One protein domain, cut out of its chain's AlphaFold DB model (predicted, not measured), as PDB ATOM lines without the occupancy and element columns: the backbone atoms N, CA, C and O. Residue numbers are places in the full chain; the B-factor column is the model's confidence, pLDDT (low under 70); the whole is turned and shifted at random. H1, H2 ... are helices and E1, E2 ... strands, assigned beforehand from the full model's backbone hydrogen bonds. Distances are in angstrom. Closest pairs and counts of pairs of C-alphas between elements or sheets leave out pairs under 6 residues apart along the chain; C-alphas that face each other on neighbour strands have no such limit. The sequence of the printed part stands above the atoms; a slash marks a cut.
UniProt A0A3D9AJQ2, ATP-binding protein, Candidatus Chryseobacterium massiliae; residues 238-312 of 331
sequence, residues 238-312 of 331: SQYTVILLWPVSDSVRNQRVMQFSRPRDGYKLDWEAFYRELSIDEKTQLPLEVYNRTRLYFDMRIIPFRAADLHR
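Overview. This is residues 238 to 312 of the 331 residues of the protein "ATP-binding protein" of Candidatus Chryseobacterium massiliae (UniProt A0A3D9AJQ2). Two long parallel strands, E1 and E2, lie side by side as a narrow twisted ribbon through the middle, with the short helix H1 packed over the part of the ribbon toward the strands' last residues. Three more short helices, H2, H3 and H4, make a loose arc off to one side of the ribbon, from which H4 leads back to the first residues of E2, while H5 follows E2 directly at the ribbon's other end. Between H1 and H2 a long loop folds back on itself, residues 261 to 262 pairing antiparallel with residues 268 to 269. The printed part has 75 residues with five named helices and two named strands, in the order E1, H1, H2, H3, H4, E2, H5; the class is mixed, helices and strands, and the sheet, order E1, E2, is parallel. The whole is compact, with a radius of gyration of the C-alphas of 12.7 A and spans of 33 by 33 by 21 A.

Along the chain. The printed part begins at Ser 238, and E1 follows as residues 241 to 248, 21.5 A long, with C-alpha 241 at (42.360, -51.179, 146.608). H1 is residues 251 to 257, 10.1 A long. Residues 258 to 270 hold no named element. H2 is residues 271 to 277, 9.9 A long, with C-alpha 271 at (50.376, -37.962, 146.933). H3 is residues 280 to 285, 8.9 A long, and H4 is residues 288 to 294, 9.6 A long. E2 is residues 299 to 306, 22.6 A long. H5 is residues 307 to 312, 9.4 A long, with C-alpha 312 at (30.709, -46.724, 124.505).

Arrangement. E1 and E2 are parallel neighbours, with 25 degrees between their directions. C-alphas 241 and 299 face each other at 4.7 A, and C-alphas 248 and 306 at 5.0 A. N 244 and O 301 are within hydrogen-bond range at 2.8 A, and so are N 303 and O 244 at 3.0 A. E1, the helices H1, H2, H3 and H4, and E2 make a strand-helix-strand unit, two parallel neighbour strands with helices between them along the chain. The closest C-alphas of H1 and E2 are those of Asn 254 and Pro 304, 5.9 A apart. H1 and H2 are close but not clearly touching, with the closest C-alphas, of Arg 256 and Glu 277, 8.0 A apart; they run opposite ways at a steep tilt of 44 degrees. H2 and H4 are close but not clearly touching, with the closest C-alphas, of Trp 271 and Asn 292, 7.5 A apart; they run opposite ways at a shallow tilt of 24 degrees. H2 and H3 are close but not clearly touching, with the closest C-alphas, of Tyr 275 and Lys 283, 7.9 A apart. H3 and H4 meet only through their link. H2 and H3 are each apart from E1 and from E2. The closest C-alphas of H4 and E2 are those of Thr 294 and Met 300, 7.9 A apart. The closest C-alphas of H5 and E1 are those of Pro 247 and Ala 307, 6.1 A apart. In H1, H2, H3 and H4 every O i to N i+4 pair is within hydrogen-bond range; in H5 it is 1 of 2.

Size, cuts and confidence. The C-alphas farthest apart, of Glu 289 and Arg 312, are 35.2 A from each other. The printed part has no cut. The link from H1 to H2, 13 residues, is long; the other links are tight. The mean pLDDT of the printed part is 77.1, and it is under 70 at residues 238 to 240, residue 294, residues 296 to 297 and residues 307 to 312.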
ATOM      1  N   SER A 238      43.817 -53.371 154.495       58.66
ATOM      2  CA  SER A 238      44.992 -53.260 153.621       58.66
ATOM      3  C   SER A 238      44.878 -54.087 152.335       58.66
ATOM      4  O   SER A 238      45.569 -53.797 151.358       58.66
ATOM      5  N   GLN A 239      43.959 -55.059 152.291       61.25
ATOM      6  CA  GLN A 239      43.663 -55.843 151.086       61.25
ATOM      7  C   GLN A 239      42.799 -55.074 150.078       61.25
ATOM      8  O   GLN A 239      42.698 -55.464 148.913       61.25
ATOM      9  N   TYR A 240      42.183 -53.964 150.494       63.34
ATOM     10  CA  TYR A 240      41.272 -53.205 149.649       63.34
ATOM     11  C   TYR A 240      42.019 -52.129 148.861       63.34
ATOM     12  O   TYR A 240      42.689 -51.244 149.400       63.34
ATOM     13  N   THR A 241      41.860 -52.191 147.541       72.50
ATOM     14  CA  THR A 241      42.360 -51.179 146.608       72.50
ATOM     15  C   THR A 241      41.257 -50.165 146.320       72.50
ATOM     16  O   THR A 241      40.165 -50.535 145.888       72.50
ATOM     17  N   VAL A 242      41.541 -48.877 146.515       76.12
ATOM     18  CA  VAL A 242      40.609 -47.784 146.201       76.12
ATOM     19  C   VAL A 242      40.969 -47.210 144.838       76.12
ATOM     20  O   VAL A 242      42.001 -46.556 144.679       76.12
ATOM     21  N   ILE A 243      40.107 -47.437 143.845       76.44
ATOM     22  CA  ILE A 243      40.276 -46.918 142.485       76.44
ATOM     23  C   ILE A 243      39.437 -45.651 142.318       76.44
ATOM     24  O   ILE A 243      38.208 -45.699 142.309       76.44
ATOM     25  N   LEU A 244      40.105 -44.513 142.136       79.19
ATOM     26  CA  LEU A 244      39.485 -43.255 141.744       79.19
ATOM     27  C   LEU A 244      39.560 -43.105 140.221       79.19
ATOM     28  O   LEU A 244      40.635 -42.931 139.642       79.19
ATOM     29  N   LEU A 245      38.404 -43.149 139.570       78.19
ATOM     30  CA  LEU A 245      38.281 -42.859 138.146       78.19
ATOM     31  C   LEU A 245      38.287 -41.339 137.943       78.19
ATOM     32  O   LEU A 245      37.389 -40.645 138.416       78.19
ATOM     33  N   TRP A 246      39.292 -40.817 137.235       80.00
ATOM     34  CA  TRP A 246      39.444 -39.381 136.993       80.00
ATOM     35  C   TRP A 246      39.035 -38.997 135.561       80.00
ATOM     36  O   TRP A 246      39.735 -39.368 134.611       80.00
ATOM     37  N   PRO A 247      37.940 -38.237 135.366       76.50
ATOM     38  CA  PRO A 247      37.494 -37.848 134.033       76.50
ATOM     39  C   PRO A 247      38.487 -36.891 133.374       76.50
ATOM     40  O   PRO A 247      38.852 -35.858 133.937       76.50
ATOM     41  N   VAL A 248      38.873 -37.186 132.133       77.94
ATOM     42  CA  VAL A 248      39.699 -36.302 131.299       77.94
ATOM     43  C   VAL A 248      39.027 -36.029 129.951       77.94
ATOM     44  O   VAL A 248      38.495 -36.929 129.301       77.94
ATOM     45  N   SER A 249      39.030 -34.762 129.527       75.19
ATOM     46  CA  SER A 249      38.404 -34.310 128.272       75.19
ATOM     47  C   SER A 249      39.323 -34.414 127.055       75.19
ATOM     48  O   SER A 249      38.844 -34.451 125.928       75.19
ATOM     49  N   ASP A 250      40.637 -34.447 127.268       73.12
ATOM     50  CA  ASP A 250      41.644 -34.399 126.211       73.12
ATOM     51  C   ASP A 250      42.948 -35.100 126.638       73.12
ATOM     52  O   ASP A 250      43.135 -35.512 127.789       73.12
ATOM     53  N   SER A 251      43.861 -35.264 125.678       73.56
ATOM     54  CA  SER A 251      45.160 -35.914 125.884       73.56
ATOM     55  C   SER A 251      46.072 -35.155 126.853       73.56
ATOM     56  O   SER A 251      46.890 -35.785 127.518       73.56
ATOM     57  N   VAL A 252      45.924 -33.831 126.961       76.81
ATOM     58  CA  VAL A 252      46.754 -32.980 127.830       76.81
ATOM     59  C   VAL A 252      46.381 -33.203 129.295       76.81
ATOM     60  O   VAL A 252      47.250 -33.407 130.141       76.81
ATOM     61  N   ARG A 253      45.085 -33.267 129.606       74.38
ATOM     62  CA  ARG A 253      44.594 -33.586 130.955       74.38
ATOM     63  C   ARG A 253      44.893 -35.024 131.353       74.38
ATOM     64  O   ARG A 253      45.171 -35.273 132.520       74.38
ATOM     65  N   ASN A 254      44.900 -35.956 130.397       78.62
ATOM     66  CA  ASN A 254      45.376 -37.316 130.647       78.62
ATOM     67  C   ASN A 254      46.848 -37.303 131.092       78.62
ATOM     68  O   ASN A 254      47.166 -37.823 132.155       78.62
ATOM     69  N   GLN A 255      47.724 -36.618 130.350       78.19
ATOM     70  CA  GLN A 255      49.135 -36.480 130.724       78.19
ATOM     71  C   GLN A 255      49.323 -35.849 132.108       78.19
ATOM     72  O   GLN A 255      50.200 -36.285 132.845       78.19
ATOM     73  N   ARG A 256      48.472 -34.891 132.491       78.94
ATOM     74  CA  ARG A 256      48.495 -34.296 133.835       78.94
ATOM     75  C   ARG A 256      48.181 -35.314 134.934       78.94
ATOM     76  O   ARG A 256      48.909 -35.384 135.912       78.94
ATOM     77  N   VAL A 257      47.172 -36.173 134.753       80.38
ATOM     78  CA  VAL A 257      46.887 -37.269 135.708       80.38
ATOM     79  C   VAL A 257      48.057 -38.250 135.810       80.38
ATOM     80  O   VAL A 257      48.379 -38.751 136.886       80.38
ATOM     81  N   MET A 258      48.753 -38.481 134.700       81.56
ATOM     82  CA  MET A 258      49.929 -39.355 134.638       81.56
ATOM     83  C   MET A 258      51.171 -38.761 135.322       81.56
ATOM     84  O   MET A 258      52.138 -39.484 135.544       81.56
ATOM     85  N   GLN A 259      51.167 -37.472 135.683       83.38
ATOM     86  CA  GLN A 259      52.244 -36.854 136.469       83.38
ATOM     87  C   GLN A 259      52.150 -37.197 137.961       83.38
ATOM     88  O   GLN A 259      53.151 -37.101 138.667       83.38
ATOM     89  N   PHE A 260      50.975 -37.620 138.436       84.56
ATOM     90  CA  PHE A 260      50.734 -37.973 139.838       84.56
ATOM     91  C   PHE A 260      50.123 -39.366 140.043       84.56
ATOM     92  O   PHE A 260      49.780 -39.741 141.161       84.56
ATOM     93  N   SER A 261      50.017 -40.158 138.981       85.12
ATOM     94  CA  SER A 261      49.702 -41.586 139.036       85.12
ATOM     95  C   SER A 261      50.834 -42.367 138.377       85.12
ATOM     96  O   SER A 261      51.423 -41.903 137.403       85.12
ATOM     97  N   ARG A 262      51.176 -43.542 138.913       82.94
ATOM     98  CA  ARG A 262      52.274 -44.384 138.411       82.94
ATOM     99  C   ARG A 262      51.720 -45.567 137.618       82.94
ATOM    100  O   ARG A 262      51.344 -46.567 138.222       82.94
ATOM    101  N   PRO A 263      51.687 -45.525 136.275       78.94
ATOM    102  CA  PRO A 263      51.002 -46.545 135.470       78.94
ATOM    103  C   PRO A 263      51.678 -47.913 135.542       78.94
ATOM    104  O   PRO A 263      51.007 -48.938 135.522       78.94
ATOM    105  N   ARG A 264      53.014 -47.925 135.661       78.19
ATOM    106  CA  ARG A 264      53.804 -49.155 135.838       78.19
ATOM    107  C   ARG A 264      53.505 -49.859 137.162       78.19
ATOM    108  O   ARG A 264      53.634 -51.072 137.227       78.19
ATOM    109  N   ASP A 265      53.026 -49.104 138.148       75.88
ATOM    110  CA  ASP A 265      52.611 -49.596 139.463       75.88
ATOM    111  C   ASP A 265      51.074 -49.664 139.557       75.88
ATOM    112  O   ASP A 265      50.488 -49.413 140.608       75.88
ATOM    113  N   GLY A 266      50.389 -49.918 138.435       76.12
ATOM    114  CA  GLY A 266      48.932 -50.050 138.400       76.12
ATOM    115  C   GLY A 266      48.172 -48.747 138.667       76.12
ATOM    116  O   GLY A 266      47.069 -48.798 139.196       76.12
ATOM    117  N   TYR A 267      48.736 -47.593 138.300       83.50
ATOM    118  CA  TYR A 267      48.188 -46.244 138.532       83.50
ATOM    119  C   TYR A 267      48.179 -45.791 139.998       83.50
ATOM    120  O   TYR A 267      47.374 -44.940 140.390       83.50
ATOM    121  N   LYS A 268      49.102 -46.314 140.810       83.25
ATOM    122  CA  LYS A 268      49.267 -45.901 142.208       83.25
ATOM    123  C   LYS A 268      49.450 -44.389 142.342       83.25
ATOM    124  O   LYS A 268      50.234 -43.788 141.602       83.25
ATOM    125  N   LEU A 269      48.725 -43.788 143.284       84.56
ATOM    126  CA  LEU A 269      48.757 -42.356 143.554       84.56
ATOM    127  C   LEU A 269      50.096 -41.935 144.172       84.56
ATOM    128  O   LEU A 269      50.500 -42.441 145.220       84.56
ATOM    129  N   ASP A 270      50.740 -40.946 143.562       86.12
ATOM    130  CA  ASP A 270      51.822 -40.184 144.172       86.12
ATOM    131  C   ASP A 270      51.228 -38.938 144.841       86.12
ATOM    132  O   ASP A 270      50.876 -37.958 144.184       86.12
ATOM    133  N   TRP A 271      51.063 -39.003 146.164       83.81
ATOM    134  CA  TRP A 271      50.376 -37.962 146.933       83.81
ATOM    135  C   TRP A 271      51.063 -36.594 146.840       83.81
ATOM    136  O   TRP A 271      50.395 -35.565 146.756       83.81
ATOM    137  N   GLU A 272      52.394 -36.570 146.833       83.88
ATOM    138  CA  GLU A 272      53.142 -35.317 146.763       83.88
ATOM    139  C   GLU A 272      53.022 -34.680 145.382       83.88
ATOM    140  O   GLU A 272      52.829 -33.467 145.276       83.88
ATOM    141  N   ALA A 273      53.103 -35.488 144.323       85.31
ATOM    142  CA  ALA A 273      52.870 -35.011 142.968       85.31
ATOM    143  C   ALA A 273      51.425 -34.526 142.788       85.31
ATOM    144  O   ALA A 273      51.218 -33.440 142.252       85.31
ATOM    145  N   PHE A 274      50.445 -35.266 143.314       85.00
ATOM    146  CA  PHE A 274      49.034 -34.887 143.262       85.00
ATOM    147  C   PHE A 274      48.804 -33.533 143.930       85.00
ATOM    148  O   PHE A 274      48.278 -32.619 143.304       85.00
ATOM    149  N   TYR A 275      49.287 -33.351 145.161       84.38
ATOM    150  CA  TYR A 275      49.139 -32.090 145.885       84.38
ATOM    151  C   TYR A 275      49.843 -30.906 145.197       84.38
ATOM    152  O   TYR A 275      49.360 -29.773 145.271       84.38
ATOM    153  N   ARG A 276      50.983 -31.130 144.527       86.88
ATOM    154  CA  ARG A 276      51.667 -30.080 143.752       86.88
ATOM    155  C   ARG A 276      50.863 -29.642 142.533       86.88
ATOM    156  O   ARG A 276      50.848 -28.451 142.238       86.88
ATOM    157  N   GLU A 277      50.187 -30.580 141.879       83.69
ATOM    158  CA  GLU A 277      49.415 -30.325 140.662       83.69
ATOM    159  C   GLU A 277      48.056 -29.659 140.918       83.69
ATOM    160  O   GLU A 277      47.484 -29.100 139.984       83.69
ATOM    161  N   LEU A 278      47.536 -29.667 142.151       82.69
ATOM    162  CA  LEU A 278      46.284 -28.978 142.485       82.69
ATOM    163  C   LEU A 278      46.448 -27.450 142.482       82.69
ATOM    164  O   LEU A 278      47.379 -26.895 143.077       82.69
ATOM    165  N   SER A 279      45.483 -26.763 141.874       83.88
ATOM    166  CA  SER A 279      45.317 -25.312 141.960       83.88
ATOM    167  C   SER A 279      44.938 -24.864 143.379       83.88
ATOM    168  O   SER A 279      44.561 -25.664 144.236       83.88
ATOM    169  N   ILE A 280      45.039 -23.558 143.642       86.25
ATOM    170  CA  ILE A 280      44.701 -22.973 144.952       86.25
ATOM    171  C   ILE A 280      43.218 -23.211 145.288       86.25
ATOM    172  O   ILE A 280      42.891 -23.581 146.416       86.25
ATOM    173  N   ASP A 281      42.340 -23.088 144.295       86.19
ATOM    174  CA  ASP A 281      40.905 -23.327 144.458       86.19
ATOM    175  C   ASP A 281      40.608 -24.812 144.722       86.19
ATOM    176  O   ASP A 281      39.839 -25.152 145.618       86.19
ATOM    177  N   GLU A 282      41.284 -25.734 144.032       80.88
ATOM    178  CA  GLU A 282      41.110 -27.175 144.271       80.88
ATOM    179  C   GLU A 282      41.598 -27.590 145.665       80.88
ATOM    180  O   GLU A 282      40.982 -28.439 146.310       80.88
ATOM    181  N   LYS A 283      42.667 -26.965 146.174       84.00
ATOM    182  CA  LYS A 283      43.169 -27.227 147.534       84.00
ATOM    183  C   LYS A 283      42.210 -26.786 148.630       84.00
ATOM    184  O   LYS A 283      42.243 -27.362 149.712       84.00
ATOM    185  N   THR A 284      41.383 -25.778 148.364       84.19
ATOM    186  CA  THR A 284      40.387 -25.287 149.326       84.19
ATOM    187  C   THR A 284      39.068 -26.052 149.245       84.19
ATOM    188  O   THR A 284      38.372 -26.160 150.250       84.19
ATOM    189  N   GLN A 285      38.733 -26.614 148.080       84.12
ATOM    190  CA  GLN A 285      37.488 -27.358 147.868       84.12
ATOM    191  C   GLN A 285      37.600 -28.857 148.176       84.12
ATOM    192  O   GLN A 285      36.616 -29.472 148.587       84.12
ATOM    193  N   LEU A 286      38.769 -29.471 147.963       78.81
ATOM    194  CA  LEU A 286      38.949 -30.907 148.171       78.81
ATOM    195  C   LEU A 286      39.236 -31.236 149.648       78.81
ATOM    196  O   LEU A 286      40.024 -30.543 150.292       78.81
ATOM    197  N   PRO A 287      38.690 -32.344 150.186       79.69
ATOM    198  CA  PRO A 287      38.966 -32.793 151.549       79.69
ATOM    199  C   PRO A 287      40.338 -33.488 151.628       79.69
ATOM    200  O   PRO A 287      40.447 -34.695 151.859       79.69
ATOM    201  N   LEU A 288      41.413 -32.729 151.404       81.25
ATOM    202  CA  LEU A 288      42.769 -33.260 151.231       81.25
ATOM    203  C   LEU A 288      43.300 -33.992 152.465       81.25
ATOM    204  O   LEU A 288      44.012 -34.981 152.319       81.25
ATOM    205  N   GLU A 289      42.920 -33.566 153.669       77.38
ATOM    206  CA  GLU A 289      43.264 -34.280 154.903       77.38
ATOM    207  C   GLU A 289      42.633 -35.676 154.947       77.38
ATOM    208  O   GLU A 289      43.285 -36.644 155.343       77.38
ATOM    209  N   VAL A 290      41.391 -35.802 154.474       72.69
ATOM    210  CA  VAL A 290      40.670 -37.078 154.421       72.69
ATOM    211  C   VAL A 290      41.307 -37.999 153.387       72.69
ATOM    212  O   VAL A 290      41.554 -39.164 153.687       72.69
ATOM    213  N   TYR A 291      41.656 -37.494 152.203       76.25
ATOM    214  CA  TYR A 291      42.351 -38.289 151.182       76.25
ATOM    215  C   TYR A 291      43.762 -38.707 151.624       76.25
ATOM    216  O   TYR A 291      44.139 -39.871 151.471       76.25
ATOM    217  N   ASN A 292      44.512 -37.802 152.264       78.00
ATOM    218  CA  ASN A 292      45.826 -38.103 152.832       78.00
ATOM    219  C   ASN A 292      45.744 -39.146 153.950       78.00
ATOM    220  O   ASN A 292      46.642 -39.965 154.089       78.00
ATOM    221  N   ARG A 293      44.679 -39.127 154.755       71.88
ATOM    222  CA  ARG A 293      44.441 -40.151 155.774       71.88
ATOM    223  C   ARG A 293      44.041 -41.478 155.130       71.88
ATOM    224  O   ARG A 293      44.567 -42.512 155.510       71.88
ATOM    225  N   THR A 294      43.173 -41.447 154.122       69.12
ATOM    226  CA  THR A 294      42.673 -42.634 153.406       69.12
ATOM    227  C   THR A 294      43.812 -43.421 152.752       69.12
ATOM    228  O   THR A 294      43.872 -44.636 152.910       69.12
ATOM    229  N   ARG A 295      44.794 -42.758 152.123       72.12
ATOM    230  CA  ARG A 295      45.948 -43.452 151.508       72.12
ATOM    231  C   ARG A 295      46.834 -44.220 152.502       72.12
ATOM    232  O   ARG A 295      47.661 -45.013 152.072       72.12
ATOM    233  N   LEU A 296      46.745 -43.927 153.805       69.31
ATOM    234  CA  LEU A 296      47.504 -44.651 154.834       69.31
ATOM    235  C   LEU A 296      46.884 -46.014 155.146       69.31
ATOM    236  O   LEU A 296      47.574 -46.883 155.666       69.31
ATOM    237  N   TYR A 297      45.597 -46.182 154.835       63.31
ATOM    238  CA  TYR A 297      44.834 -47.393 155.123       63.31
ATOM    239  C   TYR A 297      44.509 -48.206 153.862       63.31
ATOM    240  O   TYR A 297      44.243 -49.395 153.983       63.31
ATOM    241  N   PHE A 298      44.560 -47.596 152.670       73.06
ATOM    242  CA  PHE A 298      44.173 -48.223 151.403       73.06
ATOM    243  C   PHE A 298      45.200 -47.982 150.288       73.06
ATOM    244  O   PHE A 298      45.785 -46.896 150.200       73.06
ATOM    245  N   ASP A 299      45.357 -48.947 149.371       77.25
ATOM    246  CA  ASP A 299      46.119 -48.738 148.130       77.25
ATOM    247  C   ASP A 299      45.303 -47.862 147.171       77.25
ATOM    248  O   ASP A 299      44.380 -48.326 146.498       77.25
ATOM    249  N   MET A 300      45.602 -46.562 147.151       80.31
ATOM    250  CA  MET A 300      44.860 -45.582 146.361       80.31
ATOM    251  C   MET A 300      45.443 -45.457 144.948       80.31
ATOM    252  O   MET A 300      46.628 -45.157 144.768       80.31
ATOM    253  N   ARG A 301      44.597 -45.645 143.935       84.94
ATOM    254  CA  ARG A 301      44.960 -45.589 142.513       84.94
ATOM    255  C   ARG A 301      44.106 -44.554 141.802       84.94
ATOM    256  O   ARG A 301      42.897 -44.523 142.005       84.94
ATOM    257  N   ILE A 302      44.719 -43.717 140.966       83.94
ATOM    258  CA  ILE A 302      43.991 -42.731 140.157       83.94
ATOM    259  C   ILE A 302      44.155 -43.080 138.686       83.94
ATOM    260  O   ILE A 302      45.243 -42.950 138.128       83.94
ATOM    261  N   ILE A 303      43.061 -43.501 138.058       82.50
ATOM    262  CA  ILE A 303      43.057 -43.934 136.662       82.50
ATOM    263  C   ILE A 303      42.381 -42.850 135.816       82.50
ATOM    264  O   ILE A 303      41.194 -42.580 136.023       82.50
ATOM    265  N   PRO A 304      43.087 -42.225 134.853       81.69
ATOM    266  CA  PRO A 304      42.449 -41.303 133.930       81.69
ATOM    267  C   PRO A 304      41.522 -42.074 132.988       81.69
ATOM    268  O   PRO A 304      41.949 -43.017 132.321       81.69
ATOM    269  N   PHE A 305      40.274 -41.633 132.869       78.38
ATOM    270  CA  PHE A 305      39.333 -42.159 131.880       78.38
ATOM    271  C   PHE A 305      38.831 -41.029 130.984       78.38
ATOM    272  O   PHE A 305      38.553 -39.923 131.452       78.38
ATOM    273  N   ARG A 306      38.688 -41.280 129.679       71.31
ATOM    274  CA  ARG A 306      38.087 -40.285 128.784       71.31
ATOM    275  C   ARG A 306      36.575 -40.422 128.836       71.31
ATOM    276  O   ARG A 306      36.045 -41.516 128.678       71.31
ATOM    277  N   ALA A 307      35.865 -39.308 128.983       64.56
ATOM    278  CA  ALA A 307      34.398 -39.320 128.966       64.56
ATOM    279  C   ALA A 307      33.828 -39.917 127.657       64.56
ATOM    280  O   ALA A 307      32.792 -40.575 127.670       64.56
ATOM    281  N   ALA A 308      34.547 -39.766 126.538       63.22
ATOM    282  CA  ALA A 308      34.202 -40.392 125.260       63.22
ATOM    283  C   ALA A 308      34.255 -41.935 125.291       63.22
ATOM    284  O   ALA A 308      33.519 -42.584 124.549       63.22
ATOM    285  N   ASP A 309      35.081 -42.526 126.160       62.22
ATOM    286  CA  ASP A 309      35.180 -43.981 126.320       62.22
ATOM    287  C   ASP A 309      34.006 -44.531 127.157       62.22
ATOM    288  O   ASP A 309      33.521 -45.629 126.888       62.22
ATOM    289  N   LEU A 310      33.460 -43.736 128.091       58.50
ATOM    290  CA  LEU A 310      32.225 -44.061 128.826       58.50
ATOM    291  C   LEU A 310      30.987 -44.084 127.926       58.50
ATOM    292  O   LEU A 310      30.110 -44.917 128.131       58.50
ATOM    293  N   HIS A 311      30.920 -43.234 126.897       57.19
ATOM    294  CA  HIS A 311      29.803 -43.241 125.941       57.19
ATOM    295  C   HIS A 311      29.658 -44.597 125.220       57.19
ATOM    296  O   HIS A 311      28.564 -44.976 124.811       57.19
ATOM    297  N   ARG A 312      30.750 -45.359 125.062       55.81
ATOM    298  CA  ARG A 312      30.709 -46.724 124.505       55.81
ATOM    299  C   ARG A 312      30.322 -47.794 125.531       55.81
ATOM    300  O   ARG A 312      29.923 -48.880 125.128       55.81
TER     301      ARG A 312